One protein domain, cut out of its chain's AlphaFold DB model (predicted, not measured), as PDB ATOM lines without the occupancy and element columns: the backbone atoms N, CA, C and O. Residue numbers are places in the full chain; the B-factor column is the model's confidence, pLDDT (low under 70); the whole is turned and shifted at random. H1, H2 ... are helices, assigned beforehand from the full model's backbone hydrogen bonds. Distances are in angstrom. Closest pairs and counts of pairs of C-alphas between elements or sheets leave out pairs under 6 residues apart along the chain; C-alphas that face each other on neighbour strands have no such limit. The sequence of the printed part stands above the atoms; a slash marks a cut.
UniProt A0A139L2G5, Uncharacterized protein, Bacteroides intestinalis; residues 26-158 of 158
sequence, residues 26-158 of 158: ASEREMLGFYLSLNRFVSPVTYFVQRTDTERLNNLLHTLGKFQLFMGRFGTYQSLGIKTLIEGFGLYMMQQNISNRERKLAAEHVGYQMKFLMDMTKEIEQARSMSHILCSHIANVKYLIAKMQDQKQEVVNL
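This is residues 26 to 158 of the 158 residues of an uncharacterized protein of Bacteroides intestinalis (UniProt A0A139L2G5). A long rod is made of two pairs of helices set end to end: H3 and H6 packed side by side in one half, and H4 and H5 side by side but only loosely together in the other. H1 crosses over residues 53 to 63 of H3 and 141 to 144 of H6, with the small H2 at its end, and residues 150 to 158, the last of H6 and the tail after it, stick out. The printed part has 133 residues with six named helices, H1 to H6 in order, and no named strand. The class is all helix. The whole is extended, with a radius of gyration of the C-alphas of 24.3 A and spans of 85 by 29 by 26 A.

H1, residues 28 to 42, is the hub, touching three other helices. With residues 39 to 40 alone it only just touches H2, residues 44 to 47, and only at the corner, with 3 pairs of C-alphas within 8 A; the closest are those of Arg 40 and Thr 46, 6.4 A apart. H1 touches residues 53 to 63 alone of H3, residues 53 to 75, at a steep tilt of 66 degrees, the same way; the closest C-alphas are those of Asn 39 and Leu 60, 5.2 A apart. H1 only just touches H6, residues 124 to 156, with 3 pairs of C-alphas within 8 A, the closest those of Leu 32 and Leu 144 at 7.1 A, at a steep tilt of 58 degrees, opposite ways. H3 and H6 touch at a shallow tilt of 23 degrees, opposite ways, and their closest C-alphas, of Gly 75 and Arg 128, are 4.6 A apart. H4, residues 82 to 94, and H5, residues 100 to 122, are close but not clearly touching, at a shallow tilt of 11 degrees, opposite ways; the closest C-alphas are those of Met 93 and Arg 103, 6.1 A apart. H5 and H6 meet only through their link, and H3 and H4 are apart. In H3, H4, H5 and H6 every O i to N i+4 pair is within hydrogen-bond range, in H1 10 of 11 are, and H2 is too short for such a pair.

H1 is 20.8 A long and begins at C-alpha 28 (-64.792, 20.784, 19.157). H2 is 5.7 A, H3 31.9 A, H4 18.5 A and H5 32.8 A from first to last C-alpha. H6, 48.1 A, ends at C-alpha 156 (-80.489, 20.565, 34.752).

The two C-alphas farthest apart, of Gln 96 and Leu 158, are 85.6 A apart. The printed part has no cut and no long link. Confidence is low, under 70, at residues 44 to 48, 79 to 80 and 153 to 158.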
ATOM      1  N   ALA A  26     -60.393  21.750  13.584       86.50
ATOM      2  CA  ALA A  26     -61.364  22.621  12.929       86.50
ATOM      3  C   ALA A  26     -62.663  22.780  13.740       86.50
ATOM      4  O   ALA A  26     -63.429  23.714  13.509       86.50
ATOM      5  N   SER A  27     -62.946  21.874  14.685       88.88
ATOM      6  CA  SER A  27     -64.091  21.999  15.594       88.88
ATOM      7  C   SER A  27     -63.920  21.219  16.898       88.88
ATOM      8  O   SER A  27     -63.139  20.274  16.999       88.88
ATOM      9  N   GLU A  28     -64.739  21.541  17.899       89.69
ATOM     10  CA  GLU A  28     -64.792  20.784  19.157       89.69
ATOM     11  C   GLU A  28     -65.298  19.355  18.971       89.69
ATOM     12  O   GLU A  28     -64.855  18.444  19.664       89.69
ATOM     13  N   ARG A  29     -66.213  19.145  18.015       91.06
ATOM     14  CA  ARG A  29     -66.701  17.808  17.665       91.06
ATOM     15  C   ARG A  29     -65.563  16.945  17.126       91.06
ATOM     16  O   ARG A  29     -65.461  15.776  17.488       91.06
ATOM     17  N   GLU A  30     -64.716  17.522  16.279       93.88
ATOM     18  CA  GLU A  30     -63.523  16.852  15.766       93.88
ATOM     19  C   GLU A  30     -62.532  16.548  16.895       93.88
ATOM     20  O   GLU A  30     -62.099  15.405  17.034       93.88
ATOM     21  N   MET A  31     -62.251  17.531  17.756       93.56
ATOM     22  CA  MET A  31     -61.383  17.360  18.924       93.56
ATOM     23  C   MET A  31     -61.885  16.230  19.842       93.56
ATOM     24  O   MET A  31     -61.112  15.358  20.247       93.56
ATOM     25  N   LEU A  32     -63.187  16.202  20.138       94.62
ATOM     26  CA  LEU A  32     -63.820  15.143  20.921       94.62
ATOM     27  C   LEU A  32     -63.661  13.778  20.238       94.62
ATOM     28  O   LEU A  32     -63.225  12.819  20.876       94.62
ATOM     29  N   GLY A  33     -63.954  13.687  18.939       94.44
ATOM     30  CA  GLY A  33     -63.797  12.455  18.164       94.44
ATOM     31  C   GLY A  33     -62.361  11.923  18.176       94.44
ATOM     32  O   GLY A  33     -62.148  10.718  18.371       94.44
ATOM     33  N   PHE A  34     -61.375  12.814  18.051       95.38
ATOM     34  CA  PHE A  34     -59.957  12.479  18.149       95.38
ATOM     35  C   PHE A  34     -59.618  11.879  19.516       95.38
ATOM     36  O   PHE A  34     -59.098  10.765  19.584       95.38
ATOM     37  N   TYR A  35     -59.956  12.557  20.617       94.94
ATOM     38  CA  TYR A  35     -59.589  12.078  21.953       94.94
ATOM     39  C   TYR A  35     -60.351  10.820  22.371       94.94
ATOM     40  O   TYR A  35     -59.778   9.943  23.017       94.94
ATOM     41  N   LEU A  36     -61.606  10.651  21.956       93.00
ATOM     42  CA  LEU A  36     -62.333   9.401  22.178       93.00
ATOM     43  C   LEU A  36     -61.698   8.229  21.417       93.00
ATOM     44  O   LEU A  36     -61.680   7.105  21.929       93.00
ATOM     45  N   SER A  37     -61.160   8.481  20.224       92.44
ATOM     46  CA  SER A  37     -60.400   7.489  19.459       92.44
ATOM     47  C   SER A  37     -59.055   7.196  20.124       92.44
ATOM     48  O   SER A  37     -58.728   6.032  20.342       92.44
ATOM     49  N   LEU A  38     -58.323   8.226  20.556       93.06
ATOM     50  CA  LEU A  38     -57.060   8.076  21.283       93.06
ATOM     51  C   LEU A  38     -57.235   7.270  22.575       93.06
ATOM     52  O   LEU A  38     -56.427   6.386  22.851       93.06
ATOM     53  N   ASN A  39     -58.310   7.513  23.335       92.25
ATOM     54  CA  ASN A  39     -58.640   6.746  24.538       92.25
ATOM     55  C   ASN A  39     -58.698   5.239  24.262       92.25
ATOM     56  O   ASN A  39     -58.142   4.467  25.039       92.25
ATOM     57  N   ARG A  40     -59.293   4.824  23.135       87.50
ATOM     58  CA  ARG A  40     -59.349   3.407  22.753       87.50
ATOM     59  C   ARG A  40     -57.945   2.825  22.589       87.50
ATOM     60  O   ARG A  40     -57.659   1.762  23.130       87.50
ATOM     61  N   PHE A  41     -57.043   3.540  21.919       87.81
ATOM     62  CA  PHE A  41     -55.673   3.068  21.701       87.81
ATOM     63  C   PHE A  41     -54.865   2.945  22.992       87.81
ATOM     64  O   PHE A  41     -54.186   1.943  23.201       87.81
ATOM     65  N   VAL A  42     -54.939   3.945  23.869       88.00
ATOM     66  CA  VAL A  42     -54.068   4.011  25.054       88.00
ATOM     67  C   VAL A  42     -54.660   3.329  26.285       88.00
ATOM     68  O   VAL A  42     -54.013   3.264  27.330       88.00
ATOM     69  N   SER A  43     -55.905   2.858  26.226       79.25
ATOM     70  CA  SER A  43     -56.589   2.233  27.362       79.25
ATOM     71  C   SER A  43     -57.373   0.995  26.920       79.25
ATOM     72  O   SER A  43     -58.598   1.015  26.865       79.25
ATOM     73  N   PRO A  44     -56.693  -0.138  26.661       68.88
ATOM     74  CA  PRO A  44     -57.331  -1.333  26.107       68.88
ATOM     75  C   PRO A  44     -58.437  -1.937  26.992       68.88
ATOM     76  O   PRO A  44     -59.336  -2.616  26.508       68.88
ATOM     77  N   VAL A  45     -58.453  -1.633  28.290       64.75
ATOM     78  CA  VAL A  45     -59.534  -2.067  29.193       64.75
ATOM     79  C   VAL A  45     -60.872  -1.373  28.870       64.75
ATOM     80  O   VAL A  45     -61.930  -1.880  29.233       64.75
ATOM     81  N   THR A  46     -60.870  -0.246  28.142       62.78
ATOM     82  CA  THR A  46     -62.104   0.442  27.719       62.78
ATOM     83  C   THR A  46     -62.788  -0.201  26.510       62.78
ATOM     84  O   THR A  46     -63.876   0.236  26.150       62.78
ATOM     85  N   TYR A  47     -62.194  -1.220  25.875       63.94
ATOM     86  CA  TYR A  47     -62.818  -1.908  24.733       63.94
ATOM     87  C   TYR A  47     -64.006  -2.786  25.129       63.94
ATOM     88  O   TYR A  47     -64.921  -2.969  24.332       63.94
ATOM     89  N   PHE A  48     -63.995  -3.328  26.347       68.19
ATOM     90  CA  PHE A  48     -64.931  -4.381  26.750       68.19
ATOM     91  C   PHE A  48     -66.148  -3.872  27.529       68.19
ATOM     92  O   PHE A  48     -67.030  -4.655  27.860       68.19
ATOM     93  N   VAL A  49     -66.205  -2.572  27.836       74.12
ATOM     94  CA  VAL A  49     -67.287  -1.973  28.625       74.12
ATOM     95  C   VAL A  49     -67.694  -0.648  28.001       74.12
ATOM     96  O   VAL A  49     -66.856   0.237  27.810       74.12
ATOM     97  N   GLN A  50     -68.986  -0.495  27.712       77.19
ATOM     98  CA  GLN A  50     -69.537   0.778  27.267       77.19
ATOM     99  C   GLN A  50     -69.417   1.803  28.398       77.19
ATOM    100  O   GLN A  50     -69.846   1.558  29.522       77.19
ATOM    101  N   ARG A  51     -68.803   2.945  28.097       84.38
ATOM    102  CA  ARG A  51     -68.606   4.056  29.032       84.38
ATOM    103  C   ARG A  51     -69.076   5.344  28.389       84.38
ATOM    104  O   ARG A  51     -68.980   5.494  27.170       84.38
ATOM    105  N   THR A  52     -69.542   6.269  29.213       90.94
ATOM    106  CA  THR A  52     -69.882   7.617  28.766       90.94
ATOM    107  C   THR A  52     -68.638   8.327  28.235       90.94
ATOM    108  O   THR A  52     -67.508   8.038  28.643       90.94
ATOM    109  N   ASP A  53     -68.830   9.295  27.342       92.12
ATOM    110  CA  ASP A  53     -67.709  10.061  26.795       92.12
ATOM    111  C   ASP A  53     -66.936  10.797  27.899       92.12
ATOM    112  O   ASP A  53     -65.707  10.814  27.882       92.12
ATOM    113  N   THR A  54     -67.624  11.282  28.938       93.00
ATOM    114  CA  THR A  54     -66.988  11.890  30.114       93.00
ATOM    115  C   THR A  54     -66.076  10.908  30.858       93.00
ATOM    116  O   THR A  54     -64.953  11.261  31.215       93.00
ATOM    117  N   GLU A  55     -66.505   9.666  31.087       91.69
ATOM    118  CA  GLU A  55     -65.669   8.647  31.745       91.69
ATOM    119  C   GLU A  55     -64.456   8.266  30.892       91.69
ATOM    120  O   GLU A  55     -63.357   8.072  31.415       91.69
ATOM    121  N   ARG A  56     -64.639   8.184  29.571       92.31
ATOM    122  CA  ARG A  56     -63.563   7.896  28.614       92.31
ATOM    123  C   ARG A  56     -62.529   9.015  28.588       92.31
ATOM    124  O   ARG A  56     -61.333   8.736  28.651       92.31
ATOM    125  N   LEU A  57     -62.966  10.273  28.576       94.56
ATOM    126  CA  LEU A  57     -62.068  11.427  28.646       94.56
ATOM    127  C   LEU A  57     -61.329  11.507  29.988       94.56
ATOM    128  O   LEU A  57     -60.124  11.740  29.992       94.56
ATOM    129  N   ASN A  58     -61.989  11.241  31.119       94.19
ATOM    130  CA  ASN A  58     -61.317  11.188  32.426       94.19
ATOM    131  C   ASN A  58     -60.270  10.067  32.495       94.19
ATOM    132  O   ASN A  58     -59.168  10.252  33.017       94.19
ATOM    133  N   ASN A  59     -60.585   8.901  31.934       92.62
ATOM    134  CA  ASN A  59     -59.642   7.794  31.849       92.62
ATOM    135  C   ASN A  59     -58.431   8.140  30.970       92.62
ATOM    136  O   ASN A  59     -57.292   7.882  31.361       92.62
ATOM    137  N   LEU A  60     -58.670   8.777  29.820       94.62
ATOM    138  CA  LEU A  60     -57.607   9.282  28.962       94.62
ATOM    139  C   LEU A  60     -56.744  10.320  29.685       94.62
ATOM    140  O   LEU A  60     -55.523  10.204  29.646       94.62
ATOM    141  N   LEU A  61     -57.356  11.285  30.373       95.94
ATOM    142  CA  LEU A  61     -56.657  12.318  31.136       95.94
ATOM    143  C   LEU A  61     -55.683  11.700  32.146       95.94
ATOM    144  O   LEU A  61     -54.522  12.101  32.220       95.94
ATOM    145  N   HIS A  62     -56.132  10.679  32.875       94.56
ATOM    146  CA  HIS A  62     -55.288   9.940  33.807       94.56
ATOM    147  C   HIS A  62     -54.125   9.219  33.099       94.56
ATOM    148  O   HIS A  62     -52.982   9.277  33.556       94.56
ATOM    149  N   THR A  63     -54.382   8.560  31.967       94.75
ATOM    150  CA  THR A  63     -53.339   7.874  31.187       94.75
ATOM    151  C   THR A  63     -52.300   8.848  30.630       94.75
ATOM    152  O   THR A  63     -51.104   8.629  30.826       94.75
ATOM    153  N   LEU A  64     -52.735   9.954  30.020       95.81
ATOM    154  CA  LEU A  64     -51.847  11.010  29.528       95.81
ATOM    155  C   LEU A  64     -51.032  11.631  30.667       95.81
ATOM    156  O   LEU A  64     -49.835  11.845  30.500       95.81
ATOM    157  N   GLY A  65     -51.638  11.848  31.838       96.38
ATOM    158  CA  GLY A  65     -50.946  12.349  33.027       96.38
ATOM    159  C   GLY A  65     -49.804  11.438  33.483       96.38
ATOM    160  O   GLY A  65     -48.707  11.918  33.764       96.38
ATOM    161  N   LYS A  66     -50.008  10.113  33.488       95.81
ATOM    162  CA  LYS A  66     -48.933   9.153  33.802       95.81
ATOM    163  C   LYS A  66     -47.783   9.228  32.799       95.81
ATOM    164  O   LYS A  66     -46.623   9.210  33.206       95.81
ATOM    165  N   PHE A  67     -48.092   9.322  31.505       95.88
ATOM    166  CA  PHE A  67     -47.067   9.459  30.468       95.88
ATOM    167  C   PHE A  67     -46.319  10.785  30.589       95.88
ATOM    168  O   PHE A  67     -45.092  10.792  30.543       95.88
ATOM    169  N   GLN A  68     -47.032  11.889  30.820       96.69
ATOM    170  CA  GLN A  68     -46.434  13.210  30.980       96.69
ATOM    171  C   GLN A  68     -45.489  13.240  32.181       96.69
ATOM    172  O   GLN A  68     -44.369  13.732  32.050       96.69
ATOM    173  N   LEU A  69     -45.897  12.652  33.312       95.38
ATOM    174  CA  LEU A  69     -45.075  12.550  34.515       95.38
ATOM    175  C   LEU A  69     -43.801  11.741  34.264       95.38
ATOM    176  O   LEU A  69     -42.716  12.162  34.669       95.38
ATOM    177  N   PHE A  70     -43.919  10.585  33.607       94.94
ATOM    178  CA  PHE A  70     -42.769   9.749  33.272       94.94
ATOM    179  C   PHE A  70     -41.792  10.489  32.351       94.94
ATOM    180  O   PHE A  70     -40.612  10.605  32.679       94.94
ATOM    181  N   MET A  71     -42.293  11.052  31.249       95.12
ATOM    182  CA  MET A  71     -41.478  11.786  30.278       95.12
ATOM    183  C   MET A  71     -40.852  13.039  30.885       95.12
ATOM    184  O   MET A  71     -39.695  13.334  30.615       95.12
ATOM    185  N   GLY A  72     -41.581  13.742  31.756       92.31
ATOM    186  CA  GLY A  72     -41.070  14.901  32.481       92.31
ATOM    187  C   GLY A  72     -39.905  14.522  33.391       92.31
ATOM    188  O   GLY A  72     -38.835  15.107  33.283       92.31
ATOM    189  N   ARG A  73     -40.073  13.483  34.223       90.62
ATOM    190  CA  ARG A  73     -39.000  12.981  35.099       90.62
ATOM    191  C   ARG A  73     -37.778  12.524  34.316       90.62
ATOM    192  O   ARG A  73     -36.658  12.810  34.729       90.62
ATOM    193  N   PHE A  74     -37.996  11.820  33.208       90.38
ATOM    194  CA  PHE A  74     -36.913  11.360  32.351       90.38
ATOM    195  C   PHE A  74     -36.204  12.534  31.655       90.38
ATOM    196  O   PHE A  74     -34.982  12.617  31.684       90.38
ATOM    197  N   GLY A  75     -36.951  13.507  31.131       88.38
ATOM    198  CA  GLY A  75     -36.406  14.710  30.498       88.38
ATOM    199  C   GLY A  75     -35.670  15.647  31.466       88.38
ATOM    200  O   GLY A  75     -34.750  16.361  31.066       88.38
ATOM    201  N   THR A  76     -36.025  15.651  32.751       86.25
ATOM    202  CA  THR A  76     -35.302  16.396  33.796       86.25
ATOM    203  C   THR A  76     -34.247  15.556  34.505       86.25
ATOM    204  O   THR A  76     -33.693  16.012  35.506       86.25
ATOM    205  N   TYR A  77     -33.979  14.330  34.044       82.12
ATOM    206  CA  TYR A  77     -32.952  13.489  34.641       82.12
ATOM    207  C   TYR A  77     -31.604  14.207  34.566       82.12
ATOM    208  O   TYR A  77     -31.049  14.445  33.494       82.12
ATOM    209  N   GLN A  78     -31.085  14.566  35.735       70.75
ATOM    210  CA  GLN A  78     -29.702  14.975  35.894       70.75
ATOM    211  C   GLN A  78     -28.904  13.727  36.252       70.75
ATOM    212  O   GLN A  78     -29.397  12.867  36.981       70.75
ATOM    213  N   SER A  79     -27.669  13.634  35.762       67.06
ATOM    214  CA  SER A  79     -26.722  12.531  35.990       67.06
ATOM    215  C   SER A  79     -26.219  12.432  37.443       67.06
ATOM    216  O   SER A  79     -25.049  12.137  37.700       67.06
ATOM    217  N   LEU A  80     -27.108  12.688  38.407       62.62
ATOM    218  CA  LEU A  80     -26.897  12.672  39.843       62.62
ATOM    219  C   LEU A  80     -26.537  11.238  40.261       62.62
ATOM    220  O   LEU A  80     -27.400  10.401  40.503       62.62
ATOM    221  N   GLY A  81     -25.243  10.930  40.240       73.56
ATOM    222  CA  GLY A  81     -24.711   9.609  40.574       73.56
ATOM    223  C   GLY A  81     -23.658   9.072  39.607       73.56
ATOM    224  O   GLY A  81     -22.884   8.216  40.017       73.56
ATOM    225  N   ILE A  82     -23.539   9.601  38.377       81.12
ATOM    226  CA  ILE A  82     -22.487   9.147  37.439       81.12
ATOM    227  C   ILE A  82     -21.097   9.432  38.018       81.12
ATOM    228  O   ILE A  82     -20.228   8.569  37.980       81.12
ATOM    229  N   LYS A  83     -20.904  10.612  38.622       85.56
ATOM    230  CA  LYS A  83     -19.646  10.968  39.294       85.56
ATOM    231  C   LYS A  83     -19.293   9.968  40.401       85.56
ATOM    232  O   LYS A  83     -18.216   9.387  40.366       85.56
ATOM    233  N   THR A  84     -20.213   9.730  41.335       88.12
ATOM    234  CA  THR A  84     -20.008   8.797  42.455       88.12
ATOM    235  C   THR A  84     -19.763   7.368  41.968       88.12
ATOM    236  O   THR A  84     -18.934   6.660  42.533       88.12
ATOM    237  N   LEU A  85     -20.442   6.948  40.896       87.31
ATOM    238  CA  LEU A  85     -20.241   5.641  40.273       87.31
ATOM    239  C   LEU A  85     -18.832   5.512  39.682       87.31
ATOM    240  O   LEU A  85     -18.168   4.506  39.921       87.31
ATOM    241  N   ILE A  86     -18.355   6.531  38.958       89.06
ATOM    242  CA  ILE A  86     -16.995   6.559  38.400       89.06
ATOM    243  C   ILE A  86     -15.949   6.548  39.521       89.06
ATOM    244  O   ILE A  86     -14.995   5.778  39.448       89.06
ATOM    245  N   GLU A  87     -16.133   7.355  40.567       93.19
ATOM    246  CA  GLU A  87     -15.230   7.403  41.725       93.19
ATOM    247  C   GLU A  87     -15.164   6.048  42.444       93.19
ATOM    248  O   GLU A  87     -14.077   5.514  42.661       93.19
ATOM    249  N   GLY A  88     -16.317   5.446  42.753       93.62
ATOM    250  CA  GLY A  88     -16.395   4.136  43.400       93.62
ATOM    251  C   GLY A  88     -15.785   3.021  42.552       93.62
ATOM    252  O   GLY A  88     -15.049   2.180  43.072       93.62
ATOM    253  N   PHE A  89     -16.022   3.039  41.237       94.62
ATOM    254  CA  PHE A  89     -15.391   2.097  40.318       94.62
ATOM    255  C   PHE A  89     -13.870   2.292  40.256       94.62
ATOM    256  O   PHE A  89     -13.128   1.314  40.316       94.62
ATOM    257  N   GLY A  90     -13.385   3.536  40.217       95.62
ATOM    258  CA  GLY A  90     -11.955   3.842  40.282       95.62
ATOM    259  C   GLY A  90     -11.297   3.271  41.540       95.62
ATOM    260  O   GLY A  90     -10.285   2.579  41.445       95.62
ATOM    261  N   LEU A  91     -11.919   3.471  42.707       96.75
ATOM    262  CA  LEU A  91     -11.450   2.906  43.976       96.75
ATOM    263  C   LEU A  91     -11.442   1.372  43.961       96.75
ATOM    264  O   LEU A  91     -10.459   0.768  44.387       96.75
ATOM    265  N   TYR A  92     -12.495   0.738  43.436       95.94
ATOM    266  CA  TYR A  92     -12.554  -0.716  43.257       95.94
ATOM    267  C   TYR A  92     -11.387  -1.229  42.396       95.94
ATOM    268  O   TYR A  92     -10.717  -2.195  42.761       95.94
ATOM    269  N   MET A  93     -11.075  -0.548  41.291       96.19
ATOM    270  CA  MET A  93      -9.998  -0.945  40.376       96.19
ATOM    271  C   MET A  93      -8.591  -0.827  40.988       96.19
ATOM    272  O   MET A  93      -7.663  -1.497  40.522       96.19
ATOM    273  N   MET A  94      -8.423  -0.017  42.036       96.25
ATOM    274  CA  MET A  94      -7.150   0.173  42.745       96.25
ATOM    275  C   MET A  94      -6.892  -0.867  43.846       96.25
ATOM    276  O   MET A  94      -5.773  -0.948  44.354       96.25
ATOM    277  N   GLN A  95      -7.886  -1.677  44.218       96.00
ATOM    278  CA  GLN A  95      -7.760  -2.637  45.315       96.00
ATOM    279  C   GLN A  95      -6.757  -3.752  44.991       96.00
ATOM    280  O   GLN A  95      -6.952  -4.528  44.058       96.00
ATOM    281  N   GLN A  96      -5.680  -3.859  45.776       94.81
ATOM    282  CA  GLN A  96      -4.591  -4.813  45.513       94.81
ATOM    283  C   GLN A  96      -4.965  -6.281  45.771       94.81
ATOM    284  O   GLN A  96      -4.345  -7.173  45.201       94.81
ATOM    285  N   ASN A  97      -5.988  -6.532  46.587       96.44
ATOM    286  CA  ASN A  97      -6.504  -7.865  46.906       96.44
ATOM    287  C   ASN A  97      -7.452  -8.438  45.835       96.44
ATOM    288  O   ASN A  97      -7.835  -9.598  45.946       96.44
ATOM    289  N   ILE A  98      -7.824  -7.661  44.811       95.88
ATOM    290  CA  ILE A  98      -8.681  -8.124  43.710       95.88
ATOM    291  C   ILE A  98      -7.818  -8.562  42.531       95.88
ATOM    292  O   ILE A  98      -6.925  -7.825  42.095       95.88
ATOM    293  N   SER A  99      -8.112  -9.727  41.959       97.25
ATOM    294  CA  SER A  99      -7.372 -10.248  40.810       97.25
ATOM    295  C   SER A  99      -7.613  -9.435  39.530       97.25
ATOM    296  O   SER A  99      -8.664  -8.827  39.324       97.25
ATOM    297  N   ASN A 100      -6.661  -9.484  38.592       95.62
ATOM    298  CA  ASN A 100      -6.823  -8.839  37.281       95.62
ATOM    299  C   ASN A 100      -8.029  -9.383  36.496       95.62
ATOM    300  O   ASN A 100      -8.666  -8.644  35.745       95.62
ATOM    301  N   ARG A 101      -8.362 -10.668  36.678       97.06
ATOM    302  CA  ARG A 101      -9.525 -11.296  36.038       97.06
ATOM    303  C   ARG A 101     -10.830 -10.674  36.533       97.06
ATOM    304  O   ARG A 101     -11.672 -10.318  35.716       97.06
ATOM    305  N   GLU A 102     -10.982 -10.516  37.843       96.81
ATOM    306  CA  GLU A 102     -12.178  -9.915  38.446       96.81
ATOM    307  C   GLU A 102     -12.311  -8.435  38.093       96.81
ATOM    308  O   GLU A 102     -13.402  -7.979  37.757       96.81
ATOM    309  N   ARG A 103     -11.201  -7.685  38.084       96.81
ATOM    310  CA  ARG A 103     -11.197  -6.285  37.632       96.81
ATOM    311  C   ARG A 103     -11.641  -6.152  36.178       96.81
ATOM    312  O   ARG A 103     -12.430  -5.265  35.866       96.81
ATOM    313  N   LYS A 104     -11.186  -7.049  35.296       96.50
ATOM    314  CA  LYS A 104     -11.603  -7.061  33.886       96.50
ATOM    315  C   LYS A 104     -13.102  -7.333  33.733       96.50
ATOM    316  O   LYS A 104     -13.759  -6.609  32.995       96.50
ATOM    317  N   LEU A 105     -13.641  -8.325  34.449       96.69
ATOM    318  CA  LEU A 105     -15.078  -8.631  34.432       96.69
ATOM    319  C   LEU A 105     -15.914  -7.455  34.955       96.69
ATOM    320  O   LEU A 105     -16.904  -7.070  34.339       96.69
ATOM    321  N   ALA A 106     -15.491  -6.832  36.056       94.88
ATOM    322  CA  ALA A 106     -16.157  -5.646  36.582       94.88
ATOM    323  C   ALA A 106     -16.134  -4.480  35.579       94.88
ATOM    324  O   ALA A 106     -17.158  -3.832  35.377       94.88
ATOM    325  N   ALA A 107     -14.998  -4.239  34.915       95.50
ATOM    326  CA  ALA A 107     -14.880  -3.211  33.884       95.50
ATOM    327  C   ALA A 107     -15.810  -3.466  32.690       95.50
ATOM    328  O   ALA A 107     -16.421  -2.530  32.180       95.50
ATOM    329  N   GLU A 108     -15.959  -4.723  32.274       96.44
ATOM    330  CA  GLU A 108     -16.893  -5.119  31.220       96.44
ATOM    331  C   GLU A 108     -18.351  -4.830  31.623       96.44
ATOM    332  O   GLU A 108     -19.079  -4.165  30.883       96.44
ATOM    333  N   HIS A 109     -18.759  -5.215  32.837       92.88
ATOM    334  CA  HIS A 109     -20.093  -4.909  33.361       92.88
ATOM    335  C   HIS A 109     -20.358  -3.404  33.474       92.88
ATOM    336  O   HIS A 109     -21.410  -2.933  33.037       92.88
ATOM    337  N   VAL A 110     -19.411  -2.637  34.019       92.31
ATOM    338  CA  VAL A 110     -19.521  -1.173  34.108       92.31
ATOM    339  C   VAL A 110     -19.596  -0.548  32.716       92.31
ATOM    340  O   VAL A 110     -20.395   0.364  32.508       92.31
ATOM    341  N   GLY A 111     -18.853  -1.075  31.741       92.25
ATOM    342  CA  GLY A 111     -18.938  -0.662  30.342       92.25
ATOM    343  C   GLY A 111     -20.347  -0.814  29.763       92.25
ATOM    344  O   GLY A 111     -20.866   0.130  29.163       92.25
ATOM    345  N   TYR A 112     -21.008  -1.954  29.995       94.31
ATOM    346  CA  TYR A 112     -22.394  -2.171  29.560       94.31
ATOM    347  C   TYR A 112     -23.379  -1.198  30.217       94.31
ATOM    348  O   TYR A 112     -24.222  -0.620  29.527       94.31
ATOM    349  N   GLN A 113     -23.254  -0.971  31.526       89.19
ATOM    350  CA  GLN A 113     -24.120  -0.035  32.251       89.19
ATOM    351  C   GLN A 113     -23.912   1.410  31.779       89.19
ATOM    352  O   GLN A 113     -24.879   2.137  31.553       89.19
ATOM    353  N   MET A 114     -22.661   1.822  31.556       88.06
ATOM    354  CA  MET A 114     -22.348   3.163  31.064       88.06
ATOM    355  C   MET A 114     -22.875   3.382  29.645       88.06
ATOM    356  O   MET A 114     -23.402   4.452  29.343       88.06
ATOM    357  N   LYS A 115     -22.795   2.359  28.782       91.50
ATOM    358  CA  LYS A 115     -23.396   2.401  27.445       91.50
ATOM    359  C   LYS A 115     -24.907   2.611  27.525       91.50
ATOM    360  O   LYS A 115     -25.410   3.503  26.854       91.50
ATOM    361  N   PHE A 116     -25.607   1.846  28.365       89.50
ATOM    362  CA  PHE A 116     -27.047   2.012  28.571       89.50
ATOM    363  C   PHE A 116     -27.398   3.434  29.031       89.50
ATOM    364  O   PHE A 116     -28.255   4.074  28.429       89.50
ATOM    365  N   LEU A 117     -26.701   3.965  30.041       86.50
ATOM    366  CA  LEU A 117     -26.931   5.330  30.526       86.50
ATOM    367  C   LEU A 117     -26.674   6.380  29.439       86.50
ATOM    368  O   LEU A 117     -27.457   7.315  29.304       86.50
ATOM    369  N   MET A 118     -25.612   6.222  28.648       86.00
ATOM    370  CA  MET A 118     -25.293   7.128  27.543       86.00
ATOM    371  C   MET A 118     -26.317   7.050  26.406       86.00
ATOM    372  O   MET A 118     -26.625   8.060  25.782       86.00
ATOM    373  N   ASP A 119     -26.842   5.864  26.109       89.50
ATOM    374  CA  ASP A 119     -27.900   5.716  25.113       89.50
ATOM    375  C   ASP A 119     -29.211   6.342  25.626       89.50
ATOM    376  O   ASP A 119     -29.889   7.027  24.867       89.50
ATOM    377  N   MET A 120     -29.504   6.251  26.928       86.12
ATOM    378  CA  MET A 120     -30.637   6.952  27.546       86.12
ATOM    379  C   MET A 120     -30.484   8.480  27.527       86.12
ATOM    380  O   MET A 120     -31.460   9.186  27.285       86.12
ATOM    381  N   THR A 121     -29.286   9.029  27.758       85.88
ATOM    382  CA  THR A 121     -29.105  10.492  27.771       85.88
ATOM    383  C   THR A 121     -29.326  11.138  26.405       85.88
ATOM    384  O   THR A 121     -29.749  12.292  26.353       85.88
ATOM    385  N   LYS A 122     -29.104  10.407  25.304       90.06
ATOM    386  CA  LYS A 122     -29.396  10.887  23.940       90.06
ATOM    387  C   LYS A 122     -30.879  11.187  23.726       90.06
ATOM    388  O   LYS A 122     -31.211  12.084  22.960       90.06
ATOM    389  N   GLU A 123     -31.755  10.490  24.444       91.56
ATOM    390  CA  GLU A 123     -33.209  10.600  24.296       91.56
ATOM    391  C   GLU A 123     -33.838  11.666  25.215       91.56
ATOM    392  O   GLU A 123     -35.053  11.872  25.189       91.56
ATOM    393  N   ILE A 124     -33.043  12.375  26.028       90.94
ATOM    394  CA  ILE A 124     -33.549  13.345  27.016       90.94
ATOM    395  C   ILE A 124     -34.332  14.487  26.356       90.94
ATOM    396  O   ILE A 124     -35.417  14.834  26.825       90.94
ATOM    397  N   GLU A 125     -33.820  15.067  25.269       91.50
ATOM    398  CA  GLU A 125     -34.516  16.172  24.591       91.50
ATOM    399  C   GLU A 125     -35.816  15.698  23.933       91.50
ATOM    400  O   GLU A 125     -36.843  16.378  24.009       91.50
ATOM    401  N   GLN A 126     -35.815  14.485  23.373       93.69
ATOM    402  CA  GLN A 126     -37.022  13.868  22.831       93.69
ATOM    403  C   GLN A 126     -38.063  13.628  23.934       93.69
ATOM    404  O   GLN A 126     -39.250  13.899  23.738       93.69
ATOM    405  N   ALA A 127     -37.632  13.186  25.117       93.62
ATOM    406  CA  ALA A 127     -38.502  13.014  26.275       93.62
ATOM    407  C   ALA A 127     -39.100  14.339  26.764       93.62
ATOM    408  O   ALA A 127     -40.294  14.396  27.067       93.62
ATOM    409  N   ARG A 128     -38.314  15.425  26.794       92.56
ATOM    410  CA  ARG A 128     -38.827  16.769  27.115       92.56
ATOM    411  C   ARG A 128     -39.872  17.219  26.106       92.56
ATOM    412  O   ARG A 128     -40.967  17.607  26.508       92.56
ATOM    413  N   SER A 129     -39.565  17.106  24.814       94.38
ATOM    414  CA  SER A 129     -40.497  17.434  23.734       94.38
ATOM    415  C   SER A 129     -41.810  16.655  23.876       94.38
ATOM    416  O   SER A 129     -42.891  17.243  23.900       94.38
ATOM    417  N   MET A 130     -41.722  15.342  24.113       95.75
ATOM    418  CA  MET A 130     -42.889  14.494  24.351       95.75
ATOM    419  C   MET A 130     -43.684  14.923  25.593       95.75
ATOM    420  O   MET A 130     -44.913  14.948  25.554       95.75
ATOM    421  N   SER A 131     -43.016  15.297  26.689       95.19
ATOM    422  CA  SER A 131     -43.687  15.815  27.888       95.19
ATOM    423  C   SER A 131     -44.489  17.086  27.584       95.19
ATOM    424  O   SER A 131     -45.647  17.183  27.992       95.19
ATOM    425  N   HIS A 132     -43.929  18.021  26.808       92.56
ATOM    426  CA  HIS A 132     -44.629  19.240  26.390       92.56
ATOM    427  C   HIS A 132     -45.826  18.952  25.475       92.56
ATOM    428  O   HIS A 132     -46.907  19.495  25.703       92.56
ATOM    429  N   ILE A 133     -45.675  18.053  24.498       93.56
ATOM    430  CA  ILE A 133     -46.779  17.610  23.631       93.56
ATOM    431  C   ILE A 133     -47.916  17.017  24.476       93.56
ATOM    432  O   ILE A 133     -49.087  17.364  24.300       93.56
ATOM    433  N   LEU A 134     -47.579  16.162  25.446       95.31
ATOM    434  CA  LEU A 134     -48.555  15.566  26.356       95.31
ATOM    435  C   LEU A 134     -49.259  16.617  27.225       95.31
ATOM    436  O   LEU A 134     -50.462  16.488  27.442       95.31
ATOM    437  N   CYS A 135     -48.568  17.670  27.678       94.50
ATOM    438  CA  CYS A 135     -49.199  18.791  28.386       94.50
ATOM    439  C   CYS A 135     -50.286  19.466  27.539       94.50
ATOM    440  O   CYS A 135     -51.391  19.687  28.042       94.50
ATOM    441  N   SER A 136     -50.021  19.727  26.256       92.31
ATOM    442  CA  SER A 136     -51.010  20.312  25.341       92.31
ATOM    443  C   SER A 136     -52.239  19.412  25.175       92.31
ATOM    444  O   SER A 136     -53.376  19.879  25.268       92.31
ATOM    445  N   HIS A 137     -52.042  18.100  25.012       94.25
ATOM    446  CA  HIS A 137     -53.154  17.147  24.935       94.25
ATOM    447  C   HIS A 137     -53.948  17.043  26.242       94.25
ATOM    448  O   HIS A 137     -55.177  17.039  26.212       94.25
ATOM    449  N   ILE A 138     -53.271  17.002  27.395       96.06
ATOM    450  CA  ILE A 138     -53.910  17.022  28.721       96.06
ATOM    451  C   ILE A 138     -54.813  18.241  28.854       96.06
ATOM    452  O   ILE A 138     -55.941  18.132  29.337       96.06
ATOM    453  N   ALA A 139     -54.324  19.401  28.435       94.88
ATOM    454  CA  ALA A 139     -55.039  20.647  28.586       94.88
ATOM    455  C   ALA A 139     -56.282  20.698  27.661       94.88
ATOM    456  O   ALA A 139     -57.357  21.079  28.120       94.88
ATOM    457  N   ASN A 140     -56.193  20.172  26.434       94.19
ATOM    458  CA  ASN A 140     -57.351  19.997  25.544       94.19
ATOM    459  C   ASN A 140     -58.402  19.018  26.105       94.19
ATOM    460  O   ASN A 140     -59.603  19.267  26.027       94.19
ATOM    461  N   VAL A 141     -57.972  17.904  26.708       95.44
ATOM    462  CA  VAL A 141     -58.900  16.948  27.340       95.44
ATOM    463  C   VAL A 141     -59.595  17.577  28.551       95.44
ATOM    464  O   VAL A 141     -60.800  17.398  28.718       95.44
ATOM    465  N   LYS A 142     -58.873  18.351  29.374       95.81
ATOM    466  CA  LYS A 142     -59.465  19.112  30.490       95.81
ATOM    467  C   LYS A 142     -60.517  20.105  30.004       95.81
ATOM    468  O   LYS A 142     -61.583  20.177  30.609       95.81
ATOM    469  N   TYR A 143     -60.236  20.815  28.912       94.19
ATOM    470  CA  TYR A 143     -61.187  21.732  28.284       94.19
ATOM    471  C   TYR A 143     -62.494  21.025  27.896       94.19
ATOM    472  O   TYR A 143     -63.570  21.452  28.308       94.19
ATOM    473  N   LEU A 144     -62.408  19.900  27.175       94.38
ATOM    474  CA  LEU A 144     -63.593  19.134  26.773       94.38
ATOM    475  C   LEU A 144     -64.404  18.638  27.978       94.38
ATOM    476  O   LEU A 144     -65.629  18.721  27.964       94.38
ATOM    477  N   ILE A 145     -63.734  18.145  29.025       94.88
ATOM    478  CA  ILE A 145     -64.410  17.683  30.246       94.88
ATOM    479  C   ILE A 145     -65.177  18.831  30.909       94.88
ATOM    480  O   ILE A 145     -66.346  18.642  31.240       94.88
ATOM    481  N   ALA A 146     -64.547  19.999  31.072       92.75
ATOM    482  CA  ALA A 146     -65.187  21.172  31.666       92.75
ATOM    483  C   ALA A 146     -66.419  21.598  30.856       92.75
ATOM    484  O   ALA A 146     -67.515  21.705  31.399       92.75
ATOM    485  N   LYS A 147     -66.285  21.690  29.529       90.12
ATOM    486  CA  LYS A 147     -67.398  22.071  28.654       90.12
ATOM    487  C   LYS A 147     -68.590  21.111  28.731       90.12
ATOM    488  O   LYS A 147     -69.741  21.537  28.716       90.12
ATOM    489  N   MET A 148     -68.330  19.807  28.830       89.25
ATOM    490  CA  MET A 148     -69.391  18.807  29.001       89.25
ATOM    491  C   MET A 148     -70.091  18.909  30.364       89.25
ATOM    492  O   MET A 148     -71.250  18.509  30.481       89.25
ATOM    493  N   GLN A 149     -69.396  19.391  31.398       88.81
ATOM    494  CA  GLN A 149     -69.984  19.637  32.716       88.81
ATOM    495  C   GLN A 149     -70.886  20.874  32.689       88.81
ATOM    496  O   GLN A 149     -72.016  20.789  33.167       88.81
ATOM    497  N   ASP A 150     -70.444  21.955  32.046       85.75
ATOM    498  CA  ASP A 150     -71.226  23.189  31.900       85.75
ATOM    499  C   ASP A 150     -72.542  22.932  31.148       85.75
ATOM    500  O   ASP A 150     -73.619  23.287  31.623       85.75
ATOM    501  N   GLN A 151     -72.483  22.190  30.037       80.06
ATOM    502  CA  GLN A 151     -73.674  21.804  29.266       80.06
ATOM    503  C   GLN A 151     -74.646  20.930  30.067       80.06
ATOM    504  O   GLN A 151     -75.861  21.047  29.918       80.06
ATOM    505  N   LYS A 152     -74.137  20.042  30.930       74.56
ATOM    506  CA  LYS A 152     -74.992  19.253  31.829       74.56
ATOM    507  C   LYS A 152     -75.682  20.131  32.867       74.56
ATOM    508  O   LYS A 152     -76.838  19.873  33.181       74.56
ATOM    509  N   GLN A 153     -74.991  21.139  33.392       68.00
ATOM    510  CA  GLN A 153     -75.550  22.039  34.396       68.00
ATOM    511  C   GLN A 153     -76.639  22.948  33.809       68.00
ATOM    512  O   GLN A 153     -77.661  23.158  34.455       68.00
ATOM    513  N   GLU A 154     -76.466  23.430  32.576       64.75
ATOM    514  CA  GLU A 154     -77.484  24.217  31.863       64.75
ATOM    515  C   GLU A 154     -78.772  23.422  31.613       64.75
ATOM    516  O   GLU A 154     -79.860  23.943  31.826       64.75
ATOM    517  N   VAL A 155     -78.661  22.144  31.237       64.62
ATOM    518  CA  VAL A 155     -79.820  21.262  31.000       64.62
ATOM    519  C   VAL A 155     -80.559  20.898  32.293       64.62
ATOM    520  O   VAL A 155     -81.757  20.660  32.253       64.62
ATOM    521  N   VAL A 156     -79.871  20.845  33.437       64.62
ATOM    522  CA  VAL A 156     -80.489  20.565  34.752       64.62
ATOM    523  C   VAL A 156     -81.198  21.794  35.333       64.62
ATOM    524  O   VAL A 156     -82.091  21.651  36.164       64.62
ATOM    525  N   ASN A 157     -80.802  22.995  34.909       57.81
ATOM    526  CA  ASN A 157     -81.383  24.259  35.362       57.81
ATOM    527  C   ASN A 157     -82.577  24.734  34.498       57.81
ATOM    528  O   ASN A 157     -83.124  25.802  34.780       57.81
ATOM    529  N   LEU A 158     -82.951  23.973  33.461       52.69
ATOM    530  CA  LEU A 158     -84.112  24.173  32.578       52.69
ATOM    531  C   LEU A 158     -85.240  23.200  32.941       52.69
ATOM    532  O   LEU A 158     -86.412  23.628  32.854       52.69
TER     533      LEU A 158